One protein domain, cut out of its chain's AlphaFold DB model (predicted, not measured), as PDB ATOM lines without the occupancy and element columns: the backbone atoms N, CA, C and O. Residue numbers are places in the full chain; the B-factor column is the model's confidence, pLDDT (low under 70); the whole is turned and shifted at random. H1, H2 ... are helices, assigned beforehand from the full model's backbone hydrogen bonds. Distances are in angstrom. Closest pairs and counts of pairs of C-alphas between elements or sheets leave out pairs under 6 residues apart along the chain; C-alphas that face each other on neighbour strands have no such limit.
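What this domain is: This is residues 771 to 858 of the 861 residues of an uncharacterized protein of Vibrio hangzhouensis (UniProt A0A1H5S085). Three long helices, H1, H3 and H4, run lengthwise in a loose three-cornered bundle, H3 running opposite to both others; the short helix H2 lies at one end of it, and the link from H3 to H4 turns at the other. H1 and H3 make the closer pair, with H4 set off from them. The printed part has 88 residues with four named helices, H1, H2, H3, H4 along the chain, and no named strand: all helix. It is only just compact, close to loose, with a radius of gyration of the C-alphas of 14.4 A, and elongated, spanning 43 by 23 by 20 A.

Where its parts are: H1, residues 771 to 793, begins at C-alpha 771 (146.102, 178.326, 132.660) and measures 32.8 A. H2 is residues 797 to 804. H3, residues 806 to 824, measures 26.9 A. H4, residues 833 to 856, measures 33.8 A and ends at C-alpha 856 (120.332, 207.881, 122.532).

How they stand to each other: H1 touches H3, which meets it with residues 815 to 822 alone; the closest C-alphas, of Arg 772 and Val 822, are 6.2 A apart. Their tilt is shallow at 34.7 degrees, only just short of steep, opposite ways. H1 and H2 touch only at the corner, closest at the C-alphas of Ser 793 and Leu 799, 5.3 A. H2 and H4 only just touch, with 3 pairs of C-alphas within 8 A, the closest those of Leu 803 and Val 851, 7.5 A. H3 and H4 are close but not clearly touching, closest at the C-alphas of Phe 823 and Gln 833, 7.6 A, at a shallow tilt of 10 degrees, opposite ways. H1 and H4 are near each other. Every O i to N i+4 pair is within hydrogen-bond range in H1, H3 and H4; in H2 0 of 4 are, beside 3 of 5 O i to N i+3 pairs.

The domain as a whole: The two C-alphas farthest apart, of Pro 827 and Gly 858, are 43.0 A apart. The printed part has no cut and no long link. Mean pLDDT of the printed part is 77.0; residues 825 to 834, 836 to 837, 840 and 854 to 858 are under 70.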
ATOM      1  N   ASN A 771     147.421 178.373 133.293       88.12
ATOM      2  CA  ASN A 771     146.102 178.326 132.660       88.12
ATOM      3  C   ASN A 771     145.903 179.392 131.566       88.12
ATOM      4  O   ASN A 771     144.901 179.336 130.852       88.12
ATOM      5  N   ARG A 772     146.866 180.308 131.360       86.25
ATOM      6  CA  ARG A 772     146.759 181.506 130.498       86.25
ATOM      7  C   ARG A 772     146.134 181.267 129.119       86.25
ATOM      8  O   ARG A 772     145.323 182.069 128.670       86.25
ATOM      9  N   TRP A 773     146.438 180.145 128.461       83.44
ATOM     10  CA  TRP A 773     145.870 179.804 127.149       83.44
ATOM     11  C   TRP A 773     144.389 179.408 127.183       83.44
ATOM     12  O   TRP A 773     143.638 179.793 126.289       83.44
ATOM     13  N   LEU A 774     143.953 178.678 128.214       87.62
ATOM     14  CA  LEU A 774     142.537 178.366 128.426       87.62
ATOM     15  C   LEU A 774     141.768 179.638 128.806       87.62
ATOM     16  O   LEU A 774     140.688 179.889 128.279       87.62
ATOM     17  N   LEU A 775     142.366 180.474 129.657       88.00
ATOM     18  CA  LEU A 775     141.789 181.749 130.080       88.00
ATOM     19  C   LEU A 775     141.640 182.725 128.900       88.00
ATOM     20  O   LEU A 775     140.594 183.355 128.777       88.00
ATOM     21  N   ARG A 776     142.605 182.778 127.967       83.44
ATOM     22  CA  ARG A 776     142.472 183.512 126.691       83.44
ATOM     23  C   ARG A 776     141.341 182.990 125.811       83.44
ATOM     24  O   ARG A 776     140.608 183.797 125.253       83.44
ATOM     25  N   LEU A 777     141.176 181.671 125.698       85.12
ATOM     26  CA  LEU A 777     140.086 181.074 124.919       85.12
ATOM     27  C   LEU A 777     138.714 181.428 125.521       85.12
ATOM     28  O   LEU A 777     137.810 181.815 124.784       85.12
ATOM     29  N   ILE A 778     138.580 181.368 126.851       88.38
ATOM     30  CA  ILE A 778     137.365 181.778 127.573       88.38
ATOM     31  C   ILE A 778     137.096 183.277 127.380       88.38
ATOM     32  O   ILE A 778     135.988 183.652 127.003       88.38
ATOM     33  N   LEU A 779     138.103 184.134 127.579       85.31
ATOM     34  CA  LEU A 779     137.985 185.581 127.376       85.31
ATOM     35  C   LEU A 779     137.574 185.921 125.942       85.31
ATOM     36  O   LEU A 779     136.661 186.719 125.748       85.31
ATOM     37  N   LEU A 780     138.188 185.293 124.936       83.31
ATOM     38  CA  LEU A 780     137.838 185.526 123.538       83.31
ATOM     39  C   LEU A 780     136.412 185.059 123.224       83.31
ATOM     40  O   LEU A 780     135.686 185.786 122.555       83.31
ATOM     41  N   ALA A 781     135.965 183.921 123.766       87.56
ATOM     42  CA  ALA A 781     134.573 183.489 123.647       87.56
ATOM     43  C   ALA A 781     133.597 184.490 124.299       87.56
ATOM     44  O   ALA A 781     132.553 184.793 123.718       87.56
ATOM     45  N   VAL A 782     133.951 185.065 125.456       89.19
ATOM     46  CA  VAL A 782     133.170 186.123 126.122       89.19
ATOM     47  C   VAL A 782     133.134 187.405 125.282       89.19
ATOM     48  O   VAL A 782     132.048 187.928 125.043       89.19
ATOM     49  N   PHE A 783     134.265 187.891 124.762       84.19
ATOM     50  CA  PHE A 783     134.298 189.086 123.904       84.19
ATOM     51  C   PHE A 783     133.589 188.873 122.560       84.19
ATOM     52  O   PHE A 783     132.871 189.768 122.105       84.19
ATOM     53  N   SER A 784     133.699 187.690 121.947       85.62
ATOM     54  CA  SER A 784     132.890 187.312 120.783       85.62
ATOM     55  C   SER A 784     131.396 187.286 121.118       85.62
ATOM     56  O   SER A 784     130.600 187.792 120.331       85.62
ATOM     57  N   GLY A 785     131.011 186.779 122.294       89.44
ATOM     58  CA  GLY A 785     129.632 186.794 122.788       89.44
ATOM     59  C   GLY A 785     129.083 188.210 122.984       89.44
ATOM     60  O   GLY A 785     128.033 188.532 122.437       89.44
ATOM     61  N   ILE A 786     129.824 189.080 123.683       86.38
ATOM     62  CA  ILE A 786     129.495 190.507 123.860       86.38
ATOM     63  C   ILE A 786     129.324 191.184 122.492       86.38
ATOM     64  O   ILE A 786     128.326 191.861 122.254       86.38
ATOM     65  N   THR A 787     130.260 190.961 121.566       84.31
ATOM     66  CA  THR A 787     130.228 191.561 120.223       84.31
ATOM     67  C   THR A 787     129.036 191.061 119.404       84.31
ATOM     68  O   THR A 787     128.349 191.860 118.771       84.31
ATOM     69  N   ALA A 788     128.738 189.760 119.446       87.88
ATOM     70  CA  ALA A 788     127.575 189.182 118.778       87.88
ATOM     71  C   ALA A 788     126.257 189.726 119.356       87.88
ATOM     72  O   ALA A 788     125.362 190.080 118.593       87.88
ATOM     73  N   VAL A 789     126.156 189.860 120.681       86.19
ATOM     74  CA  VAL A 789     125.001 190.458 121.370       86.19
ATOM     75  C   VAL A 789     124.813 191.929 120.976       86.19
ATOM     76  O   VAL A 789     123.703 192.317 120.606       86.19
ATOM     77  N   LEU A 790     125.886 192.727 120.951       82.75
ATOM     78  CA  LEU A 790     125.845 194.118 120.482       82.75
ATOM     79  C   LEU A 790     125.389 194.211 119.017       82.75
ATOM     80  O   LEU A 790     124.493 194.998 118.710       82.75
ATOM     81  N   LEU A 791     125.929 193.375 118.124       84.38
ATOM     82  CA  LEU A 791     125.506 193.325 116.720       84.38
ATOM     83  C   LEU A 791     124.028 192.926 116.582       84.38
ATOM     84  O   LEU A 791     123.278 193.610 115.890       84.38
ATOM     85  N   ILE A 792     123.577 191.880 117.280       86.44
ATOM     86  CA  ILE A 792     122.178 191.417 117.256       86.44
ATOM     87  C   ILE A 792     121.222 192.504 117.777       86.44
ATOM     88  O   ILE A 792     120.161 192.709 117.186       86.44
ATOM     89  N   SER A 793     121.610 193.269 118.805       82.94
ATOM     90  CA  SER A 793     120.801 194.368 119.370       82.94
ATOM     91  C   SER A 793     120.510 195.522 118.390       82.94
ATOM     92  O   SER A 793     119.569 196.299 118.594       82.94
ATOM     93  N   ARG A 794     121.267 195.616 117.284       79.75
ATOM     94  CA  ARG A 794     120.981 196.537 116.174       79.75
ATOM     95  C   ARG A 794     119.664 196.192 115.474       79.75
ATOM     96  O   ARG A 794     118.951 197.100 115.058       79.75
ATOM     97  N   TRP A 795     119.353 194.901 115.350       80.69
ATOM     98  CA  TRP A 795     118.176 194.388 114.638       80.69
ATOM     99  C   TRP A 795     117.069 193.887 115.576       80.69
ATOM    100  O   TRP A 795     115.903 193.903 115.194       80.69
ATOM    101  N   TYR A 796     117.411 193.470 116.797       83.06
ATOM    102  CA  TYR A 796     116.467 192.976 117.799       83.06
ATOM    103  C   TYR A 796     116.419 193.914 119.014       83.06
ATOM    104  O   TYR A 796     117.185 193.771 119.968       83.06
ATOM    105  N   TYR A 797     115.506 194.888 118.966       77.19
ATOM    106  CA  TYR A 797     115.358 195.935 119.986       77.19
ATOM    107  C   TYR A 797     115.220 195.422 121.434       77.19
ATOM    108  O   TYR A 797     115.924 195.964 122.283       77.19
ATOM    109  N   PRO A 798     114.444 194.360 121.750       82.69
ATOM    110  CA  PRO A 798     114.295 193.885 123.132       82.69
ATOM    111  C   PRO A 798     115.575 193.337 123.786       82.69
ATOM    112  O   PRO A 798     115.571 193.051 124.978       82.69
ATOM    113  N   LEU A 799     116.683 193.174 123.044       77.44
ATOM    114  CA  LEU A 799     117.985 192.881 123.657       77.44
ATOM    115  C   LEU A 799     118.648 194.127 124.275       77.44
ATOM    116  O   LEU A 799     119.534 193.971 125.113       77.44
ATOM    117  N   ARG A 800     118.252 195.350 123.885       78.31
ATOM    118  CA  ARG A 800     118.891 196.598 124.346       78.31
ATOM    119  C   ARG A 800     118.663 196.858 125.834       78.31
ATOM    120  O   ARG A 800     119.604 197.264 126.511       78.31
ATOM    121  N   ASP A 801     117.487 196.524 126.359       78.19
ATOM    122  CA  ASP A 801     117.163 196.666 127.786       78.19
ATOM    123  C   ASP A 801     118.142 195.884 128.679       78.19
ATOM    124  O   ASP A 801     118.500 196.329 129.769       78.19
ATOM    125  N   TYR A 802     118.632 194.737 128.197       80.81
ATOM    126  CA  TYR A 802     119.614 193.908 128.898       80.81
ATOM    127  C   TYR A 802     121.051 194.447 128.804       80.81
ATOM    128  O   TYR A 802     121.856 194.132 129.676       80.81
ATOM    129  N   LEU A 803     121.383 195.288 127.812       76.69
ATOM    130  CA  LEU A 803     122.705 195.937 127.709       76.69
ATOM    131  C   LEU A 803     122.920 197.005 128.792       76.69
ATOM    132  O   LEU A 803     124.054 197.283 129.176       76.69
ATOM    133  N   ILE A 804     121.834 197.624 129.261       73.50
ATOM    134  CA  ILE A 804     121.852 198.702 130.263       73.50
ATOM    135  C   ILE A 804     121.823 198.118 131.690       73.50
ATOM    136  O   ILE A 804     122.232 198.768 132.652       73.50
ATOM    137  N   GLN A 805     121.364 196.872 131.843       80.81
ATOM    138  CA  GLN A 805     121.273 196.203 133.137       80.81
ATOM    139  C   GLN A 805     122.654 195.964 133.768       80.81
ATOM    140  O   GLN A 805     123.587 195.455 133.144       80.81
ATOM    141  N   LEU A 806     122.737 196.256 135.068       78.12
ATOM    142  CA  LEU A 806     123.912 196.070 135.923       78.12
ATOM    143  C   LEU A 806     124.670 194.732 135.727       78.12
ATOM    144  O   LEU A 806     125.895 194.793 135.635       78.12
ATOM    145  N   PRO A 807     124.035 193.543 135.596       83.50
ATOM    146  CA  PRO A 807     124.750 192.301 135.267       83.50
ATOM    147  C   PRO A 807     125.555 192.332 133.956       83.50
ATOM    148  O   PRO A 807     126.651 191.775 133.927       83.50
ATOM    149  N   PHE A 808     125.080 192.987 132.889       82.19
ATOM    150  CA  PHE A 808     125.842 193.100 131.636       82.19
ATOM    151  C   PHE A 808     127.034 194.052 131.795       82.19
ATOM    152  O   PHE A 808     128.142 193.750 131.354       82.19
ATOM    153  N   VAL A 809     126.836 195.168 132.506       79.56
ATOM    154  CA  VAL A 809     127.911 196.117 132.831       79.56
ATOM    155  C   VAL A 809     128.989 195.450 133.697       79.56
ATOM    156  O   VAL A 809     130.176 195.578 133.397       79.56
ATOM    157  N   LEU A 810     128.599 194.669 134.713       83.44
ATOM    158  CA  LEU A 810     129.530 193.880 135.528       83.44
ATOM    159  C   LEU A 810     130.261 192.805 134.718       83.44
ATOM    160  O   LEU A 810     131.452 192.603 134.939       83.44
ATOM    161  N   LEU A 811     129.596 192.141 133.767       85.88
ATOM    162  CA  LEU A 811     130.233 191.160 132.883       85.88
ATOM    163  C   LEU A 811     131.304 191.811 131.990       85.88
ATOM    164  O   LEU A 811     132.386 191.249 131.833       85.88
ATOM    165  N   CYS A 812     131.043 193.013 131.470       81.12
ATOM    166  CA  CYS A 812     132.023 193.791 130.708       81.12
ATOM    167  C   CYS A 812     133.192 194.288 131.578       81.12
ATOM    168  O   CYS A 812     134.341 194.201 131.159       81.12
ATOM    169  N   ILE A 813     132.944 194.768 132.802       83.31
ATOM    170  CA  ILE A 813     134.022 195.180 133.721       83.31
ATOM    171  C   ILE A 813     134.859 193.964 134.154       83.31
ATOM    172  O   ILE A 813     136.089 194.017 134.139       83.31
ATOM    173  N   GLY A 814     134.210 192.847 134.489       86.25
ATOM    174  CA  GLY A 814     134.865 191.611 134.909       86.25
ATOM    175  C   GLY A 814     135.720 190.977 133.809       86.25
ATOM    176  O   GLY A 814     136.837 190.541 134.090       86.25
ATOM    177  N   SER A 815     135.253 190.974 132.554       83.50
ATOM    178  CA  SER A 815     136.050 190.469 131.428       83.50
ATOM    179  C   SER A 815     137.284 191.335 131.163       83.50
ATOM    180  O   SER A 815     138.345 190.786 130.881       83.50
ATOM    181  N   LEU A 816     137.191 192.658 131.326       78.81
ATOM    182  CA  LEU A 816     138.322 193.583 131.182       78.81
ATOM    183  C   LEU A 816     139.352 193.445 132.313       78.81
ATOM    184  O   LEU A 816     140.550 193.389 132.036       78.81
ATOM    185  N   LEU A 817     138.910 193.335 133.570       82.31
ATOM    186  CA  LEU A 817     139.802 193.089 134.711       82.31
ATOM    187  C   LEU A 817     140.535 191.748 134.561       82.31
ATOM    188  O   LEU A 817     141.753 191.683 134.724       82.31
ATOM    189  N   MET A 818     139.813 190.692 134.179       82.81
ATOM    190  CA  MET A 818     140.393 189.370 133.942       82.81
ATOM    191  C   MET A 818     141.337 189.350 132.728       82.81
ATOM    192  O   MET A 818     142.372 188.685 132.757       82.81
ATOM    193  N   LEU A 819     141.027 190.108 131.673       78.25
ATOM    194  CA  LEU A 819     141.903 190.280 130.514       78.25
ATOM    195  C   LEU A 819     143.228 190.951 130.905       78.25
ATOM    196  O   LEU A 819     144.289 190.434 130.557       78.25
ATOM    197  N   MET A 820     143.175 192.049 131.666       76.56
ATOM    198  CA  MET A 820     144.373 192.725 132.177       76.56
ATOM    199  C   MET A 820     145.209 191.795 133.057       76.56
ATOM    200  O   MET A 820     146.418 191.692 132.864       76.56
ATOM    201  N   LEU A 821     144.565 191.044 133.952       78.56
ATOM    202  CA  LEU A 821     145.224 190.066 134.815       78.56
ATOM    203  C   LEU A 821     145.967 188.986 133.999       78.56
ATOM    204  O   LEU A 821     147.124 188.684 134.286       78.56
ATOM    205  N   VAL A 822     145.358 188.465 132.927       79.88
ATOM    206  CA  VAL A 822     145.967 187.480 132.005       79.88
ATOM    207  C   VAL A 822     147.085 188.072 131.126       79.88
ATOM    208  O   VAL A 822     147.951 187.321 130.671       79.88
ATOM    209  N   PHE A 823     147.106 189.388 130.886       74.94
ATOM    210  CA  PHE A 823     148.219 190.063 130.201       74.94
ATOM    211  C   PHE A 823     149.390 190.387 131.135       74.94
ATOM    212  O   PHE A 823     150.535 190.167 130.751       74.94
ATOM    213  N   VAL A 824     149.128 190.836 132.366       71.31
ATOM    214  CA  VAL A 824     150.172 191.018 133.392       71.31
ATOM    215  C   VAL A 824     150.840 189.676 133.729       71.31
ATOM    216  O   VAL A 824     152.057 189.621 133.883       71.31
ATOM    217  N   SER A 825     150.070 188.582 133.730       69.06
ATOM    218  CA  SER A 825     150.551 187.207 133.970       69.06
ATOM    219  C   SER A 825     151.313 186.556 132.798       69.06
ATOM    220  O   SER A 825     151.627 185.366 132.872       69.06
ATOM    221  N   ASP A 826     151.558 187.254 131.683       69.12
ATOM    222  CA  ASP A 826     152.309 186.700 130.548       69.12
ATOM    223  C   ASP A 826     153.372 187.686 130.042       69.12
ATOM    224  O   ASP A 826     153.058 188.572 129.242       69.12
ATOM    225  N   PRO A 827     154.646 187.514 130.437       61.69
ATOM    226  CA  PRO A 827     155.706 188.432 130.040       61.69
ATOM    227  C   PRO A 827     156.016 188.461 128.537       61.69
ATOM    228  O   PRO A 827     156.660 189.408 128.108       61.69
ATOM    229  N   TYR A 828     155.461 187.561 127.707       59.94
ATOM    230  CA  TYR A 828     155.465 187.756 126.243       59.94
ATOM    231  C   TYR A 828     154.767 189.064 125.816       59.94
ATOM    232  O   TYR A 828     155.001 189.577 124.727       59.94
ATOM    233  N   PHE A 829     153.909 189.616 126.675       62.97
ATOM    234  CA  PHE A 829     153.252 190.896 126.456       62.97
ATOM    235  C   PHE A 829     153.823 192.040 127.307       62.97
ATOM    236  O   PHE A 829     153.262 193.125 127.231       62.97
ATOM    237  N   LYS A 830     154.933 191.876 128.056       59.50
ATOM    238  CA  LYS A 830     155.591 193.005 128.763       59.50
ATOM    239  C   LYS A 830     155.965 194.129 127.787       59.50
ATOM    240  O   LYS A 830     155.639 195.283 128.035       59.50
ATOM    241  N   GLU A 831     156.565 193.788 126.650       56.53
ATOM    242  CA  GLU A 831     156.975 194.758 125.620       56.53
ATOM    243  C   GLU A 831     155.775 195.405 124.913       56.53
ATOM    244  O   GLU A 831     155.756 196.604 124.637       56.53
ATOM    245  N   TYR A 832     154.719 194.623 124.677       63.78
ATOM    246  CA  TYR A 832     153.504 195.076 123.996       63.78
ATOM    247  C   TYR A 832     152.411 195.602 124.945       63.78
ATOM    248  O   TYR A 832     151.318 195.929 124.479       63.78
ATOM    249  N   GLN A 833     152.673 195.723 126.254       63.34
ATOM    250  CA  GLN A 833     151.669 196.128 127.250       63.34
ATOM    251  C   GLN A 833     151.041 197.478 126.894       63.34
ATOM    252  O   GLN A 833     149.820 197.604 126.918       63.34
ATOM    253  N   VAL A 834     151.852 198.463 126.493       69.56
ATOM    254  CA  VAL A 834     151.377 199.806 126.121       69.56
ATOM    255  C   VAL A 834     150.488 199.793 124.864       69.56
ATOM    256  O   VAL A 834     149.339 200.224 124.977       69.56
ATOM    257  N   PRO A 835     150.921 199.300 123.682       70.69
ATOM    258  CA  PRO A 835     150.061 199.291 122.493       70.69
ATOM    259  C   PRO A 835     148.811 198.412 122.657       70.69
ATOM    260  O   PRO A 835     147.748 198.780 122.156       70.69
ATOM    261  N   ILE A 836     148.890 197.299 123.394       66.00
ATOM    262  CA  ILE A 836     147.729 196.437 123.662       66.00
ATOM    263  C   ILE A 836     146.743 197.122 124.613       66.00
ATOM    264  O   ILE A 836     145.543 197.134 124.337       66.00
ATOM    265  N   LEU A 837     147.219 197.754 125.691       68.00
ATOM    266  CA  LEU A 837     146.373 198.511 126.616       68.00
ATOM    267  C   LEU A 837     145.728 199.720 125.928       68.00
ATOM    268  O   LEU A 837     144.552 199.981 126.162       68.00
ATOM    269  N   LEU A 838     146.437 200.411 125.028       73.06
ATOM    270  CA  LEU A 838     145.868 201.477 124.193       73.06
ATOM    271  C   LEU A 838     144.807 200.945 123.216       73.06
ATOM    272  O   LEU A 838     143.737 201.542 123.094       73.06
ATOM    273  N   GLY A 839     145.055 199.801 122.571       75.31
ATOM    274  CA  GLY A 839     144.080 199.132 121.705       75.31
ATOM    275  C   GLY A 839     142.805 198.734 122.455       75.31
ATOM    276  O   GLY A 839     141.698 199.015 121.992       75.31
ATOM    277  N   PHE A 840     142.940 198.162 123.656       69.44
ATOM    278  CA  PHE A 840     141.790 197.828 124.498       69.44
ATOM    279  C   PHE A 840     141.107 199.062 125.094       69.44
ATOM    280  O   PHE A 840     139.884 199.085 125.121       69.44
ATOM    281  N   MET A 841     141.827 200.121 125.473       70.00
ATOM    282  CA  MET A 841     141.227 201.417 125.832       70.00
ATOM    283  C   MET A 841     140.371 201.970 124.684       70.00
ATOM    284  O   MET A 841     139.231 202.375 124.910       70.00
ATOM    285  N   GLY A 842     140.867 201.905 123.444       77.12
ATOM    286  CA  GLY A 842     140.103 202.254 122.244       77.12
ATOM    287  C   GLY A 842     138.851 201.390 122.061       77.12
ATOM    288  O   GLY A 842     137.776 201.922 121.790       77.12
ATOM    289  N   LEU A 843     138.953 200.074 122.276       73.50
ATOM    290  CA  LEU A 843     137.825 199.139 122.192       73.50
ATOM    291  C   LEU A 843     136.789 199.353 123.311       73.50
ATOM    292  O   LEU A 843     135.592 199.286 123.044       73.50
ATOM    293  N   ILE A 844     137.214 199.671 124.537       71.94
ATOM    294  CA  ILE A 844     136.330 200.034 125.657       71.94
ATOM    295  C   ILE A 844     135.577 201.323 125.327       71.94
ATOM    296  O   ILE A 844     134.353 201.364 125.434       71.94
ATOM    297  N   VAL A 845     136.290 202.364 124.881       77.00
ATOM    298  CA  VAL A 845     135.684 203.633 124.457       77.00
ATOM    299  C   VAL A 845     134.716 203.405 123.295       77.00
ATOM    300  O   VAL A 845     133.620 203.957 123.313       77.00
ATOM    301  N   TRP A 846     135.051 202.542 122.332       79.44
ATOM    302  CA  TRP A 846     134.151 202.172 121.240       79.44
ATOM    303  C   TRP A 846     132.892 201.442 121.733       79.44
ATOM    304  O   TRP A 846     131.796 201.835 121.345       79.44
ATOM    305  N   ILE A 847     133.004 200.456 122.634       72.06
ATOM    306  CA  ILE A 847     131.836 199.785 123.237       72.06
ATOM    307  C   ILE A 847     130.963 200.797 123.991       72.06
ATOM    308  O   ILE A 847     129.749 200.808 123.803       72.06
ATOM    309  N   LEU A 848     131.556 201.680 124.800       73.12
ATOM    310  CA  LEU A 848     130.819 202.708 125.542       73.12
ATOM    311  C   LEU A 848     130.139 203.722 124.610       73.12
ATOM    312  O   LEU A 848     129.011 204.134 124.882       73.12
ATOM    313  N   LEU A 849     130.776 204.095 123.496       76.38
ATOM    314  CA  LEU A 849     130.175 204.942 122.462       76.38
ATOM    315  C   LEU A 849     129.042 204.226 121.718       76.38
ATOM    316  O   LEU A 849     128.007 204.843 121.491       76.38
ATOM    317  N   VAL A 850     129.189 202.939 121.387       71.19
ATOM    318  CA  VAL A 850     128.141 202.130 120.740       71.19
ATOM    319  C   VAL A 850     126.946 201.933 121.670       71.19
ATOM    320  O   VAL A 850     125.816 202.141 121.239       71.19
ATOM    321  N   VAL A 851     127.166 201.612 122.949       70.19
ATOM    322  CA  VAL A 851     126.090 201.523 123.950       70.19
ATOM    323  C   VAL A 851     125.405 202.881 124.114       70.19
ATOM    324  O   VAL A 851     124.183 202.946 124.035       70.19
ATOM    325  N   ARG A 852     126.161 203.980 124.249       72.56
ATOM    326  CA  ARG A 852     125.598 205.339 124.348       72.56
ATOM    327  C   ARG A 852     124.815 205.752 123.097       72.56
ATOM    328  O   ARG A 852     123.805 206.434 123.207       72.56
ATOM    329  N   TRP A 853     125.270 205.361 121.912       71.75
ATOM    330  CA  TRP A 853     124.567 205.611 120.655       71.75
ATOM    331  C   TRP A 853     123.248 204.823 120.597       71.75
ATOM    332  O   TRP A 853     122.190 205.408 120.368       71.75
ATOM    333  N   LEU A 854     123.286 203.529 120.937       65.94
ATOM    334  CA  LEU A 854     122.110 202.656 121.003       65.94
ATOM    335  C   LEU A 854     121.085 203.071 122.073       65.94
ATOM    336  O   LEU A 854     119.905 202.767 121.888       65.94
ATOM    337  N   THR A 855     121.497 203.753 123.154       65.94
ATOM    338  CA  THR A 855     120.570 204.356 124.131       65.94
ATOM    339  C   THR A 855     119.997 205.689 123.653       65.94
ATOM    340  O   THR A 855     118.792 205.886 123.761       65.94
ATOM    341  N   VAL A 856     120.801 206.578 123.055       67.06
ATOM    342  CA  VAL A 856     120.332 207.881 122.532       67.06
ATOM    343  C   VAL A 856     119.341 207.729 121.369       67.06
ATOM    344  O   VAL A 856     118.457 208.564 121.193       67.06
ATOM    345  N   GLU A 857     119.450 206.653 120.592       59.53
ATOM    346  CA  GLU A 857     118.478 206.292 119.550       59.53
ATOM    347  C   GLU A 857     117.446 205.250 120.021       59.53
ATOM    348  O   GLU A 857     116.589 204.845 119.240       59.53
ATOM    349  N   GLY A 858     117.494 204.834 121.292       49.81
ATOM    350  CA  GLY A 858     116.454 204.017 121.929       49.81
ATOM    351  C   GLY A 858     115.165 204.798 122.215       49.81
ATOM    352  O   GLY A 858     114.087 204.219 122.174       49.81
TER     353      GLY A 858